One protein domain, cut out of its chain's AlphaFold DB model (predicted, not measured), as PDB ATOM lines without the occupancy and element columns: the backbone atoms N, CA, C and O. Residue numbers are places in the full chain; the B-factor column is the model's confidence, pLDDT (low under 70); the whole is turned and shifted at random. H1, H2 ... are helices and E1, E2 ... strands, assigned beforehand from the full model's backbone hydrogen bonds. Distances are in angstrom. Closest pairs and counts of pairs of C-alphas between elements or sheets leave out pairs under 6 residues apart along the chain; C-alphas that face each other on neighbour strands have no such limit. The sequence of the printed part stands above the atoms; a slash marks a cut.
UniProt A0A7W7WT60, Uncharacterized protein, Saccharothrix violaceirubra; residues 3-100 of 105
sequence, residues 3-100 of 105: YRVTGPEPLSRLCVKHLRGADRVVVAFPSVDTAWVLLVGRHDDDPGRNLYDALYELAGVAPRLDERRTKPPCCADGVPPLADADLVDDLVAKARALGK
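AT A GLANCE: This is residues 3 to 100 of the 105 residues of an uncharacterized protein of Saccharothrix violaceirubra (UniProt A0A7W7WT60). A small three-stranded antiparallel sheet has two helices, H1 and H2, packed over one face, and a long link without named elements, residues 60 to 84, swings round past the E1 edge of the sheet between them. The printed part has 98 residues, with three named strands followed by two named helices; the sheet's order is E1, E2, E3. The class is mixed, helices and strands, with 42 residues, under half, in named elements. The whole is compact, with a radius of gyration of the C-alphas of 12.8 A, and rounded, spanning 34 by 30 by 27 A.

IN THESE COORDINATES: E1 is residues 15 to 18, beginning at C-alpha 15 (176.798, 191.052, 98.435). E2 is residues 23 to 28, 17.2 A long, and E3 residues 36 to 42, 18.2 A. H1 is residues 51 to 59, 12.2 A; H2 is residues 85 to 100, 22.7 A, ending at C-alpha 100 (180.746, 181.988, 118.806).

HOW THE PARTS SIT: The strands form a meander, each the antiparallel neighbour of the one before. In the hairpin E1 and E2, N 15 and O 27 are 2.9 A apart, within hydrogen-bond range; in the hairpin E2 and E3, N 24 and O 41 are at 2.8 A. Two layers arise, helices on one face of a sheet: H1 lies over E3, along the strands, at a height over the sheet of 9.3 A; its closest C-alphas to E3 are Leu 51 and Gly 41, 5.2 A. H2, on the same face, lies over E2 and E3, slantwise to the strands, at 34 degrees to E3 on the local plane, which is fitted to just 6 C-alphas; C-alphas Leu 38 and Ala 95 come closest, 6.0 A. H1 and H2 touch, H2 with residues 91 to 98 alone, at a steep tilt of 52 degrees, opposite ways; the closest C-alphas are Leu 58 and Lys 94, 6.0 A. In both helices every O i to N i+4 pair is within hydrogen-bond range.

THE WHOLE: The C-alphas farthest apart are those of Asp 77 and Lys 100, 36.4 A. The printed part has no cut. The link H1 to H2 is long. The mean pLDDT of the printed part is 90.0; residues 46 to 49 and 63 to 69 are under 70.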
ATOM      1  N   TYR A   3     176.465 188.665  93.392       94.12
ATOM      2  CA  TYR A   3     175.197 189.389  93.302       94.12
ATOM      3  C   TYR A   3     174.910 190.126  94.604       94.12
ATOM      4  O   TYR A   3     175.369 189.720  95.675       94.12
ATOM      5  N   ARG A   4     174.141 191.204  94.494       93.69
ATOM      6  CA  ARG A   4     173.578 191.925  95.633       93.69
ATOM      7  C   ARG A   4     172.376 191.152  96.169       93.69
ATOM      8  O   ARG A   4     171.585 190.614  95.388       93.69
ATOM      9  N   VAL A   5     172.247 191.070  97.488       92.56
ATOM     10  CA  VAL A   5     171.126 190.376  98.126       92.56
ATOM     11  C   VAL A   5     169.884 191.258  98.028       92.56
ATOM     12  O   VAL A   5     169.911 192.440  98.350       92.56
ATOM     13  N   THR A   6     168.785 190.703  97.533       89.50
ATOM     14  CA  THR A   6     167.504 191.412  97.464       89.50
ATOM     15  C   THR A   6     166.719 191.207  98.750       89.50
ATOM     16  O   THR A   6     166.620 190.076  99.230       89.50
ATOM     17  N   GLY A   7     166.114 192.272  99.259       87.56
ATOM     18  CA  GLY A   7     165.276 192.245 100.452       87.56
ATOM     19  C   GLY A   7     165.299 193.593 101.175       87.56
ATOM     20  O   GLY A   7     165.906 194.536 100.659       87.56
ATOM     21  N   PRO A   8     164.642 193.692 102.343       89.31
ATOM     22  CA  PRO A   8     164.711 194.882 103.184       89.31
ATOM     23  C   PRO A   8     166.137 195.132 103.682       89.31
ATOM     24  O   PRO A   8     166.969 194.222 103.708       89.31
ATOM     25  N   GLU A   9     166.406 196.360 104.117       90.56
ATOM     26  CA  GLU A   9     167.651 196.691 104.809       90.56
ATOM     27  C   GLU A   9     167.877 195.740 106.011       90.56
ATOM     28  O   GLU A   9     166.918 195.409 106.714       90.56
ATOM     29  N   PRO A  10     169.117 195.266 106.242       94.56
ATOM     30  CA  PRO A  10     170.346 195.639 105.534       94.56
ATOM     31  C   PRO A  10     170.673 194.788 104.290       94.56
ATOM     32  O   PRO A  10     171.746 194.942 103.711       94.56
ATOM     33  N   LEU A  11     169.801 193.865 103.859       93.88
ATOM     34  CA  LEU A  11     170.124 192.892 102.802       93.88
ATOM     35  C   LEU A  11     170.534 193.557 101.483       93.88
ATOM     36  O   LEU A  11     171.504 193.128 100.863       93.88
ATOM     37  N   SER A  12     169.854 194.631 101.081       93.19
ATOM     38  CA  SER A  12     170.168 195.417  99.878       93.19
ATOM     39  C   SER A  12     171.583 195.997  99.856       93.19
ATOM     40  O   SER A  12     172.057 196.364  98.781       93.19
ATOM     41  N   ARG A  13     172.277 196.070 100.998       95.94
ATOM     42  CA  ARG A  13     173.667 196.545 101.104       95.94
ATOM     43  C   ARG A  13     174.697 195.421 101.127       95.94
ATOM     44  O   ARG A  13     175.897 195.668 101.156       95.94
ATOM     45  N   LEU A  14     174.241 194.173 101.109       96.62
ATOM     46  CA  LEU A  14     175.098 193.002 101.181       96.62
ATOM     47  C   LEU A  14     175.296 192.389  99.805       96.62
ATOM     48  O   LEU A  14     174.384 192.312  98.977       96.62
ATOM     49  N   CYS A  15     176.494 191.864  99.594       96.56
ATOM     50  CA  CYS A  15     176.798 191.052  98.435       96.56
ATOM     51  C   CYS A  15     177.130 189.624  98.825       96.56
ATOM     52  O   CYS A  15     177.802 189.372  99.822       96.56
ATOM     53  N   VAL A  16     176.748 188.691  97.960       95.88
ATOM     54  CA  VAL A  16     177.228 187.314  97.996       95.88
ATOM     55  C   VAL A  16     178.111 187.065  96.785       95.88
ATOM     56  O   VAL A  16     177.723 187.341  95.648       95.88
ATOM     57  N   LYS A  17     179.289 186.480  97.006       95.06
ATOM     58  CA  LYS A  17     180.179 186.012  95.940       95.06
ATOM     59  C   LYS A  17     180.365 184.504  96.029       95.06
ATOM     60  O   LYS A  17     180.528 183.937  97.107       95.06
ATOM     61  N   HIS A  18     180.331 183.846  94.875       94.19
ATOM     62  CA  HIS A  18     180.679 182.434  94.766       94.19
ATOM     63  C   HIS A  18     182.190 182.259  94.919       94.19
ATOM     64  O   HIS A  18     182.957 182.971  94.266       94.19
ATOM     65  N   LEU A  19     182.582 181.297  95.752       93.38
ATOM     66  CA  LEU A  19     183.950 180.809  95.868       93.38
ATOM     67  C   LEU A  19     184.076 179.522  95.034       93.38
ATOM     68  O   LEU A  19     183.926 179.574  93.812       93.38
ATOM     69  N   ARG A  20     184.291 178.365  95.672       93.50
ATOM     70  CA  ARG A  20     184.398 177.054  95.020       93.50
ATOM     71  C   ARG A  20     183.135 176.221  95.248       93.50
ATOM     72  O   ARG A  20     182.682 176.077  96.374       93.50
ATOM     73  N   GLY A  21     182.570 175.636  94.190       92.81
ATOM     74  CA  GLY A  21     181.387 174.774  94.306       92.81
ATOM     75  C   GLY A  21     180.207 175.471  94.998       92.81
ATOM     76  O   GLY A  21     179.716 176.503  94.527       92.81
ATOM     77  N   ALA A  22     179.757 174.913  96.124       93.06
ATOM     78  CA  ALA A  22     178.681 175.464  96.950       93.06
ATOM     79  C   ALA A  22     179.134 176.593  97.893       93.06
ATOM     80  O   ALA A  22     178.286 177.260  98.479       93.06
ATOM     81  N   ASP A  23     180.437 176.853  98.016       95.06
ATOM     82  CA  ASP A  23     180.964 177.843  98.953       95.06
ATOM     83  C   ASP A  23     180.648 179.270  98.502       95.06
ATOM     84  O   ASP A  23     180.719 179.639  97.317       95.06
ATOM     85  N   ARG A  24     180.283 180.091  99.474       96.12
ATOM     86  CA  ARG A  24     179.846 181.470  99.315       96.12
ATOM     87  C   ARG A  24     180.501 182.332 100.385       96.12
ATOM     88  O   ARG A  24     180.775 181.877 101.495       96.12
ATOM     89  N   VAL A  25     180.708 183.595 100.041       97.38
ATOM     90  CA  VAL A  25     181.120 184.639 100.979       97.38
ATOM     91  C   VAL A  25     180.110 185.775 100.946       97.38
ATOM     92  O   VAL A  25     179.693 186.186  99.862       97.38
ATOM     93  N   VAL A  26     179.718 186.259 102.123       97.69
ATOM     94  CA  VAL A  26     178.923 187.478 102.306       97.69
ATOM     95  C   VAL A  26     179.878 188.620 102.617       97.69
ATOM     96  O   VAL A  26     180.703 188.500 103.527       97.69
ATOM     97  N   VAL A  27     179.751 189.721 101.883       97.88
ATOM     98  CA  VAL A  27     180.573 190.919 102.058       97.88
ATOM     99  C   VAL A  27     179.722 192.183 102.165       97.88
ATOM    100  O   VAL A  27     178.667 192.278 101.532       97.88
ATOM    101  N   ALA A  28     180.212 193.145 102.943       98.00
ATOM    102  CA  ALA A  28     179.712 194.516 103.015       98.00
ATOM    103  C   ALA A  28     180.834 195.504 102.669       98.00
ATOM    104  O   ALA A  28     182.015 195.181 102.819       98.00
ATOM    105  N   PHE A  29     180.467 196.699 102.212       97.50
ATOM    106  CA  PHE A  29     181.410 197.705 101.726       97.50
ATOM    107  C   PHE A  29     181.160 199.047 102.431       97.50
ATOM    108  O   PHE A  29     180.215 199.737 102.054       97.50
ATOM    109  N   PRO A  30     181.962 199.440 103.439       97.31
ATOM    110  CA  PRO A  30     181.862 200.775 104.038       97.31
ATOM    111  C   PRO A  30     182.341 201.888 103.090       97.31
ATOM    112  O   PRO A  30     181.997 203.052 103.258       97.31
ATOM    113  N   SER A  31     183.134 201.530 102.078       96.06
ATOM    114  CA  SER A  31     183.636 202.415 101.028       96.06
ATOM    115  C   SER A  31     183.878 201.614  99.744       96.06
ATOM    116  O   SER A  31     183.780 200.387  99.729       96.06
ATOM    117  N   VAL A  32     184.197 202.298  98.644       94.06
ATOM    118  CA  VAL A  32     184.429 201.658  97.333       94.06
ATOM    119  C   VAL A  32     185.681 200.773  97.289       94.06
ATOM    120  O   VAL A  32     185.766 199.871  96.459       94.06
ATOM    121  N   ASP A  33     186.644 201.019  98.172       93.75
ATOM    122  CA  ASP A  33     187.952 200.361  98.237       93.75
ATOM    123  C   ASP A  33     188.083 199.371  99.407       93.75
ATOM    124  O   ASP A  33     189.050 198.610  99.465       93.75
ATOM    125  N   THR A  34     187.101 199.330 100.309       95.38
ATOM    126  CA  THR A  34     187.124 198.467 101.493       95.38
ATOM    127  C   THR A  34     185.997 197.445 101.440       95.38
ATOM    128  O   THR A  34     184.828 197.790 101.292       95.38
ATOM    129  N   ALA A  35     186.343 196.172 101.629       95.88
ATOM    130  CA  ALA A  35     185.384 195.079 101.736       95.88
ATOM    131  C   ALA A  35     185.561 194.341 103.066       95.88
ATOM    132  O   ALA A  35     186.658 193.892 103.399       95.88
ATOM    133  N   TRP A  36     184.463 194.155 103.788       97.88
ATOM    134  CA  TRP A  36     184.410 193.367 105.012       97.88
ATOM    135  C   TRP A  36     183.750 192.027 104.748       97.88
ATOM    136  O   TRP A  36     182.621 191.956 104.266       97.88
ATOM    137  N   VAL A  37     184.458 190.952 105.086       97.88
ATOM    138  CA  VAL A  37     183.926 189.590 105.032       97.88
ATOM    139  C   VAL A  37     183.134 189.319 106.304       97.88
ATOM    140  O   VAL A  37     183.700 189.290 107.394       97.88
ATOM    141  N   LEU A  38     181.829 189.097 106.154       97.81
ATOM    142  CA  LEU A  38     180.920 188.860 107.276       97.81
ATOM    143  C   LEU A  38     180.740 187.366 107.545       97.81
ATOM    144  O   LEU A  38     180.839 186.917 108.682       97.81
ATOM    145  N   LEU A  39     180.493 186.585 106.492       96.81
ATOM    146  CA  LEU A  39     180.229 185.152 106.587       96.81
ATOM    147  C   LEU A  39     180.922 184.409 105.447       96.81
ATOM    148  O   LEU A  39     180.931 184.873 104.308       96.81
ATOM    149  N   VAL A  40     181.434 183.219 105.748       95.38
ATOM    150  CA  VAL A  40     181.895 182.241 104.758       95.38
ATOM    151  C   VAL A  40     181.225 180.916 105.085       95.38
ATOM    152  O   VAL A  40     181.241 180.482 106.236       95.38
ATOM    153  N   GLY A  41     180.619 180.279 104.090       93.94
ATOM    154  CA  GLY A  41     179.894 179.031 104.298       93.94
ATOM    155  C   GLY A  41     179.336 178.448 103.010       93.94
ATOM    156  O   GLY A  41     179.441 179.045 101.937       93.94
ATOM    157  N   ARG A  42     178.732 177.268 103.121       93.69
ATOM    158  CA  ARG A  42     178.110 176.569 101.995       93.69
ATOM    159  C   ARG A  42     176.680 177.048 101.784       93.69
ATOM    160  O   ARG A  42     175.943 177.266 102.740       93.69
ATOM    161  N   HIS A  43     176.284 177.180 100.526       89.62
ATOM    162  CA  HIS A  43     174.877 177.162 100.153       89.62
ATOM    163  C   HIS A  43     174.440 175.701 100.046       89.62
ATOM    164  O   HIS A  43     174.826 175.027  99.093       89.62
ATOM    165  N   ASP A  44     173.708 175.231 101.048       82.31
ATOM    166  CA  ASP A  44     173.269 173.841 101.193       82.31
ATOM    167  C   ASP A  44     171.764 173.809 101.481       82.31
ATOM    168  O   ASP A  44     171.227 174.808 101.956       82.31
ATOM    169  N   ASP A  45     171.090 172.699 101.209       74.81
ATOM    170  CA  ASP A  45     169.645 172.582 101.456       74.81
ATOM    171  C   ASP A  45     169.338 172.179 102.914       74.81
ATOM    172  O   ASP A  45     168.202 172.317 103.365       74.81
ATOM    173  N   ASP A  46     170.358 171.751 103.671       68.06
ATOM    174  CA  ASP A  46     170.265 171.400 105.092       68.06
ATOM    175  C   ASP A  46     169.996 172.637 105.984       68.06
ATOM    176  O   ASP A  46     170.879 173.501 106.135       68.06
ATOM    177  N   PRO A  47     168.827 172.715 106.655       62.34
ATOM    178  CA  PRO A  47     168.495 173.826 107.543       62.34
ATOM    179  C   PRO A  47     169.514 173.983 108.679       62.34
ATOM    180  O   PRO A  47     169.942 173.012 109.305       62.34
ATOM    181  N   GLY A  48     169.936 175.219 108.952       64.31
ATOM    182  CA  GLY A  48     170.923 175.554 109.986       64.31
ATOM    183  C   GLY A  48     172.386 175.390 109.554       64.31
ATOM    184  O   GLY A  48     173.284 175.955 110.186       64.31
ATOM    185  N   ARG A  49     172.649 174.686 108.445       69.94
ATOM    186  CA  ARG A  49     173.978 174.597 107.806       69.94
ATOM    187  C   ARG A  49     174.101 175.496 106.580       69.94
ATOM    188  O   ARG A  49     175.220 175.806 106.167       69.94
ATOM    189  N   ASN A  50     172.974 175.962 106.054       84.94
ATOM    190  CA  ASN A  50     172.921 176.894 104.943       84.94
ATOM    191  C   ASN A  50     173.452 178.284 105.344       84.94
ATOM    192  O   ASN A  50     173.042 178.871 106.349       84.94
ATOM    193  N   LEU A  51     174.352 178.846 104.528       91.94
ATOM    194  CA  LEU A  51     174.825 180.228 104.650       91.94
ATOM    195  C   LEU A  51     173.661 181.227 104.734       91.94
ATOM    196  O   LEU A  51     173.768 182.214 105.458       91.94
ATOM    197  N   TYR A  52     172.577 181.009 103.990       90.94
ATOM    198  CA  TYR A  52     171.471 181.961 103.955       90.94
ATOM    199  C   TYR A  52     170.723 182.057 105.277       90.94
ATOM    200  O   TYR A  52     170.345 183.161 105.651       90.94
ATOM    201  N   ASP A  53     170.593 180.960 106.020       90.25
ATOM    202  CA  ASP A  53     170.003 181.004 107.360       90.25
ATOM    203  C   ASP A  53     170.842 181.912 108.268       90.25
ATOM    204  O   ASP A  53     170.316 182.807 108.923       90.25
ATOM    205  N   ALA A  54     172.173 181.760 108.211       92.56
ATOM    206  CA  ALA A  54     173.105 182.618 108.943       92.56
ATOM    207  C   ALA A  54     173.029 184.083 108.490       92.56
ATOM    208  O   ALA A  54     173.120 184.989 109.311       92.56
ATOM    209  N   LEU A  55     172.883 184.323 107.185       94.56
ATOM    210  CA  LEU A  55     172.748 185.661 106.613       94.56
ATOM    211  C   LEU A  55     171.467 186.352 107.094       94.56
ATOM    212  O   LEU A  55     171.498 187.539 107.404       94.56
ATOM    213  N   TYR A  56     170.349 185.633 107.147       92.62
ATOM    214  CA  TYR A  56     169.071 186.192 107.580       92.62
ATOM    215  C   TYR A  56     169.029 186.449 109.079       92.62
ATOM    216  O   TYR A  56     168.588 187.518 109.498       92.62
ATOM    217  N   GLU A  57     169.594 185.539 109.871       92.88
ATOM    218  CA  GLU A  57     169.807 185.745 111.302       92.88
ATOM    219  C   GLU A  57     170.709 186.962 111.560       92.88
ATOM    220  O   GLU A  57     170.361 187.841 112.347       92.88
ATOM    221  N   LEU A  58     171.822 187.076 110.825       94.62
ATOM    222  CA  LEU A  58     172.739 188.217 110.881       94.62
ATOM    223  C   LEU A  58     172.033 189.544 110.568       94.62
ATOM    224  O   LEU A  58     172.225 190.539 111.269       94.62
ATOM    225  N   ALA A  59     171.235 189.554 109.502       93.25
ATOM    226  CA  ALA A  59     170.490 190.723 109.056       93.25
ATOM    227  C   ALA A  59     169.272 191.033 109.945       93.25
ATOM    228  O   ALA A  59     168.715 192.120 109.834       93.25
ATOM    229  N   GLY A  60     168.872 190.122 110.841       92.75
ATOM    230  CA  GLY A  60     167.690 190.284 111.689       92.75
ATOM    231  C   GLY A  60     166.378 190.260 110.901       92.75
ATOM    232  O   GLY A  60     165.413 190.911 111.292       92.75
ATOM    233  N   VAL A  61     166.344 189.544 109.776       88.06
ATOM    234  CA  VAL A  61     165.201 189.506 108.854       88.06
ATOM    235  C   VAL A  61     164.669 188.086 108.724       88.06
ATOM    236  O   VAL A  61     165.432 187.130 108.628       88.06
ATOM    237  N   ALA A  62     163.347 187.949 108.659       82.38
ATOM    238  CA  ALA A  62     162.677 186.699 108.324       82.38
ATOM    239  C   ALA A  62     162.106 186.825 106.901       82.38
ATOM    240  O   ALA A  62     161.020 187.386 106.726       82.38
ATOM    241  N   PRO A  63     162.844 186.409 105.856       68.56
ATOM    242  CA  PRO A  63     162.387 186.582 104.484       68.56
ATOM    243  C   PRO A  63     161.194 185.673 104.190       68.56
ATOM    244  O   PRO A  63     161.173 184.499 104.562       68.56
ATOM    245  N   ARG A  64     160.224 186.204 103.446       67.44
ATOM    246  CA  ARG A  64     159.179 185.387 102.830       67.44
ATOM    247  C   ARG A  64     159.795 184.651 101.636       67.44
ATOM    248  O   ARG A  64     160.332 185.275 100.723       67.44
ATOM    249  N   LEU A  65     159.842 183.320 101.704       63.28
ATOM    250  CA  LEU A  65     160.575 182.479 100.744       63.28
ATOM    251  C   LEU A  65     159.861 182.320  99.390       63.28
ATOM    252  O   LEU A  65     160.469 181.822  98.444       63.28
ATOM    253  N   ASP A  66     158.600 182.737  99.299       59.44
ATOM    254  CA  ASP A  66     157.712 182.615  98.142       59.44
ATOM    255  C   ASP A  66     157.891 183.727  97.093       59.44
ATOM    256  O   ASP A  66     157.496 183.559  95.937       59.44
ATOM    257  N   GLU A  67     158.556 184.834  97.434       61.16
ATOM    258  CA  GLU A  67     158.871 185.885  96.467       61.16
ATOM    259  C   GLU A  67     160.063 185.502  95.574       61.16
ATOM    260  O   GLU A  67     161.167 185.175  96.027       61.16
ATOM    261  N   ARG A  68     159.857 185.579  94.252       61.78
ATOM    262  CA  ARG A  68     160.900 185.323  93.251       61.78
ATOM    263  C   ARG A  68     161.992 186.397  93.353       61.78
ATOM    264  O   ARG A  68     161.882 187.475  92.779       61.78
ATOM    265  N   ARG A  69     163.074 186.079  94.067       69.25
ATOM    266  CA  ARG A  69     164.238 186.960  94.246       69.25
ATOM    267  C   ARG A  69     165.004 187.149  92.938       69.25
ATOM    268  O   ARG A  69     165.412 186.178  92.295       69.25
ATOM    269  N   THR A  70     165.237 188.402  92.557       79.38
ATOM    270  CA  THR A  70     166.162 188.744  91.470       79.38
ATOM    271  C   THR A  70     167.609 188.695  91.979       79.38
ATOM    272  O   THR A  70     167.863 188.750  93.180       79.38
ATOM    273  N   LYS A  71     168.587 188.537  91.079       84.50
ATOM    274  CA  LYS A  71     170.022 188.515  91.427       84.50
ATOM    275  C   LYS A  71     170.754 189.639  90.692       84.50
ATOM    276  O   LYS A  71     171.475 189.355  89.733       84.50
ATOM    277  N   PRO A  72     170.530 190.908  91.080       89.94
ATOM    278  CA  PRO A  72     171.259 192.022  90.491       89.94
ATOM    279  C   PRO A  72     172.768 191.861  90.738       89.94
ATOM    280  O   PRO A  72     173.161 191.247  91.737       89.94
ATOM    281  N   PRO A  73     173.630 192.388  89.851       91.25
ATOM    282  CA  PRO A  73     175.074 192.338  90.053       91.25
ATOM    283  C   PRO A  73     175.451 192.967  91.399       91.25
ATOM    284  O   PRO A  73     174.799 193.904  91.852       91.25
ATOM    285  N   CYS A  74     176.488 192.426  92.049       92.00
ATOM    286  CA  CYS A  74     176.992 193.000  93.298       92.00
ATOM    287  C   CYS A  74     177.540 194.407  93.049       92.00
ATOM    288  O   CYS A  74     177.008 195.362  93.589       92.00
ATOM    289  N   CYS A  75     178.548 194.539  92.185       89.50
ATOM    290  CA  CYS A  75     179.092 195.838  91.812       89.50
ATOM    291  C   CYS A  75     178.577 196.200  90.420       89.50
ATOM    292  O   CYS A  75     179.001 195.585  89.437       89.50
ATOM    293  N   ALA A  76     177.648 197.148  90.337       85.12
ATOM    294  CA  ALA A  76     177.232 197.718  89.059       85.12
ATOM    295  C   ALA A  76     178.287 198.747  88.641       85.12
ATOM    296  O   ALA A  76     178.615 199.630  89.427       85.12
ATOM    297  N   ASP A  77     178.875 198.576  87.456       85.88
ATOM    298  CA  ASP A  77     179.910 199.474  86.921       85.88
ATOM    299  C   ASP A  77     181.098 199.706  87.878       85.88
ATOM    300  O   ASP A  77     181.679 200.784  87.952       85.88
ATOM    301  N   GLY A  78     181.459 198.671  88.647       84.81
ATOM    302  CA  GLY A  78     182.555 198.723  89.621       84.81
ATOM    303  C   GLY A  78     182.191 199.336  90.976       84.81
ATOM    304  O   GLY A  78     183.004 199.272  91.893       84.81
ATOM    305  N   VAL A  79     180.969 199.846  91.151       90.69
ATOM    306  CA  VAL A  79     180.512 200.461  92.403       90.69
ATOM    307  C   VAL A  79     179.749 199.434  93.254       90.69
ATOM    308  O   VAL A  79     178.722 198.917  92.803       90.69
ATOM    309  N   PRO A  80     180.225 199.096  94.469       94.44
ATOM    310  CA  PRO A  80     179.509 198.197  95.370       94.44
ATOM    311  C   PRO A  80     178.309 198.890  96.041       94.44
ATOM    312  O   PRO A  80     178.260 200.120  96.114       94.44
ATOM    313  N   PRO A  81     177.344 198.130  96.593       95.44
ATOM    314  CA  PRO A  81     176.279 198.693  97.403       95.44
ATOM    315  C   PRO A  81     176.872 199.100  98.754       95.44
ATOM    316  O   PRO A  81     177.101 198.263  99.623       95.44
ATOM    317  N   LEU A  82     177.167 200.390  98.902       96.56
ATOM    318  CA  LEU A  82     177.792 200.918 100.110       96.56
ATOM    319  C   LEU A  82     176.874 200.743 101.321       96.56
ATOM    320  O   LEU A  82     175.670 200.952 101.208       96.56
ATOM    321  N   ALA A  83     177.433 200.392 102.470       96.81
ATOM    322  CA  ALA A  83     176.765 200.388 103.768       96.81
ATOM    323  C   ALA A  83     177.436 201.430 104.664       96.81
ATOM    324  O   ALA A  83     178.653 201.580 104.599       96.81
ATOM    325  N   ASP A  84     176.678 202.126 105.507       96.62
ATOM    326  CA  ASP A  84     177.277 203.070 106.454       96.62
ATOM    327  C   ASP A  84     178.199 202.327 107.437       96.62
ATOM    328  O   ASP A  84     177.950 201.165 107.772       96.62
ATOM    329  N   ALA A  85     179.274 202.977 107.891       95.88
ATOM    330  CA  ALA A  85     180.298 202.334 108.720       95.88
ATOM    331  C   ALA A  85     179.711 201.709 109.998       95.88
ATOM    332  O   ALA A  85     179.993 200.548 110.287       95.88
ATOM    333  N   ASP A  86     178.809 202.423 110.677       97.19
ATOM    334  CA  ASP A  86     178.122 201.933 111.878       97.19
ATOM    335  C   ASP A  86     177.314 200.655 111.596       97.19
ATOM    336  O   ASP A  86     177.333 199.701 112.374       97.19
ATOM    337  N   LEU A  87     176.653 200.584 110.433       97.06
ATOM    338  CA  LEU A  87     175.934 199.383 110.014       97.06
ATOM    339  C   LEU A  87     176.897 198.214 109.766       97.06
ATOM    340  O   LEU A  87     176.593 197.073 110.120       97.06
ATOM    341  N   VAL A  88     178.054 198.472 109.151       98.00
ATOM    342  CA  VAL A  88     179.083 197.442 108.947       98.00
ATOM    343  C   VAL A  88     179.604 196.933 110.292       98.00
ATOM    344  O   VAL A  88     179.695 195.716 110.467       98.00
ATOM    345  N   ASP A  89     179.884 197.817 111.246       97.69
ATOM    346  CA  ASP A  89     180.367 197.445 112.579       97.69
ATOM    347  C   ASP A  89     179.342 196.598 113.346       97.69
ATOM    348  O   ASP A  89     179.691 195.542 113.894       97.69
ATOM    349  N   ASP A  90     178.063 196.970 113.295       97.81
ATOM    350  CA  ASP A  90     176.964 196.186 113.866       97.81
ATOM    351  C   ASP A  90     176.875 194.784 113.246       97.81
ATOM    352  O   ASP A  90     176.721 193.776 113.951       97.81
ATOM    353  N   LEU A  91     176.996 194.684 111.920       97.94
ATOM    354  CA  LEU A  91     177.007 193.404 111.211       97.94
ATOM    355  C   LEU A  91     178.235 192.567 111.589       97.94
ATOM    356  O   LEU A  91     178.116 191.364 111.819       97.94
ATOM    357  N   VAL A  92     179.416 193.169 111.715       97.75
ATOM    358  CA  VAL A  92     180.629 192.469 112.162       97.75
ATOM    359  C   VAL A  92     180.452 191.932 113.586       97.75
ATOM    360  O   VAL A  92     180.802 190.777 113.858       97.75
ATOM    361  N   ALA A  93     179.880 192.724 114.496       97.31
ATOM    362  CA  ALA A  93     179.612 192.307 115.870       97.31
ATOM    363  C   ALA A  93     178.646 191.111 115.922       97.31
ATOM    364  O   ALA A  93     178.942 190.096 116.568       97.31
ATOM    365  N   LYS A  94     177.535 191.177 115.178       96.88
ATOM    366  CA  LYS A  94     176.566 190.075 115.069       96.88
ATOM    367  C   LYS A  94     177.187 188.827 114.437       96.88
ATOM    368  O   LYS A  94     177.019 187.731 114.968       96.88
ATOM    369  N   ALA A  95     177.988 188.968 113.379       96.38
ATOM    370  CA  ALA A  95     178.670 187.842 112.735       96.38
ATOM    371  C   ALA A  95     179.628 187.119 113.698       96.38
ATOM    372  O   ALA A  95     179.665 185.884 113.748       96.38
ATOM    373  N   ARG A  96     180.363 187.869 114.530       95.88
ATOM    374  CA  ARG A  96     181.215 187.301 115.588       95.88
ATOM    375  C   ARG A  96     180.397 186.547 116.635       95.88
ATOM    376  O   ARG A  96     180.809 185.458 117.047       95.88
ATOM    377  N   ALA A  97     179.258 187.095 117.058       94.88
ATOM    378  CA  ALA A  97     178.365 186.444 118.014       94.88
ATOM    379  C   ALA A  97     177.813 185.116 117.463       94.88
ATOM    380  O   ALA A  97     177.907 184.092 118.145       94.88
ATOM    381  N   LEU A  98     177.359 185.103 116.205       92.19
ATOM    382  CA  LEU A  98     176.901 183.897 115.502       92.19
ATOM    383  C   LEU A  98     177.989 182.825 115.434       92.19
ATOM    384  O   LEU A  98     177.766 181.666 115.791       92.19
ATOM    385  N   GLY A  99     179.201 183.215 115.033       88.75
ATOM    386  CA  GLY A  99     180.342 182.306 114.977       88.75
ATOM    387  C   GLY A  99     180.707 181.716 116.343       88.75
ATOM    388  O   GLY A  99     181.140 180.568 116.415       88.75
ATOM    389  N   LYS A 100     180.520 182.469 117.435       89.94
ATOM    390  CA  LYS A 100     180.746 181.988 118.806       89.94
ATOM    391  C   LYS A 100     179.658 181.016 119.263       89.94
ATOM    392  O   LYS A 100     179.996 180.028 119.910       89.94
TER     393      LYS A 100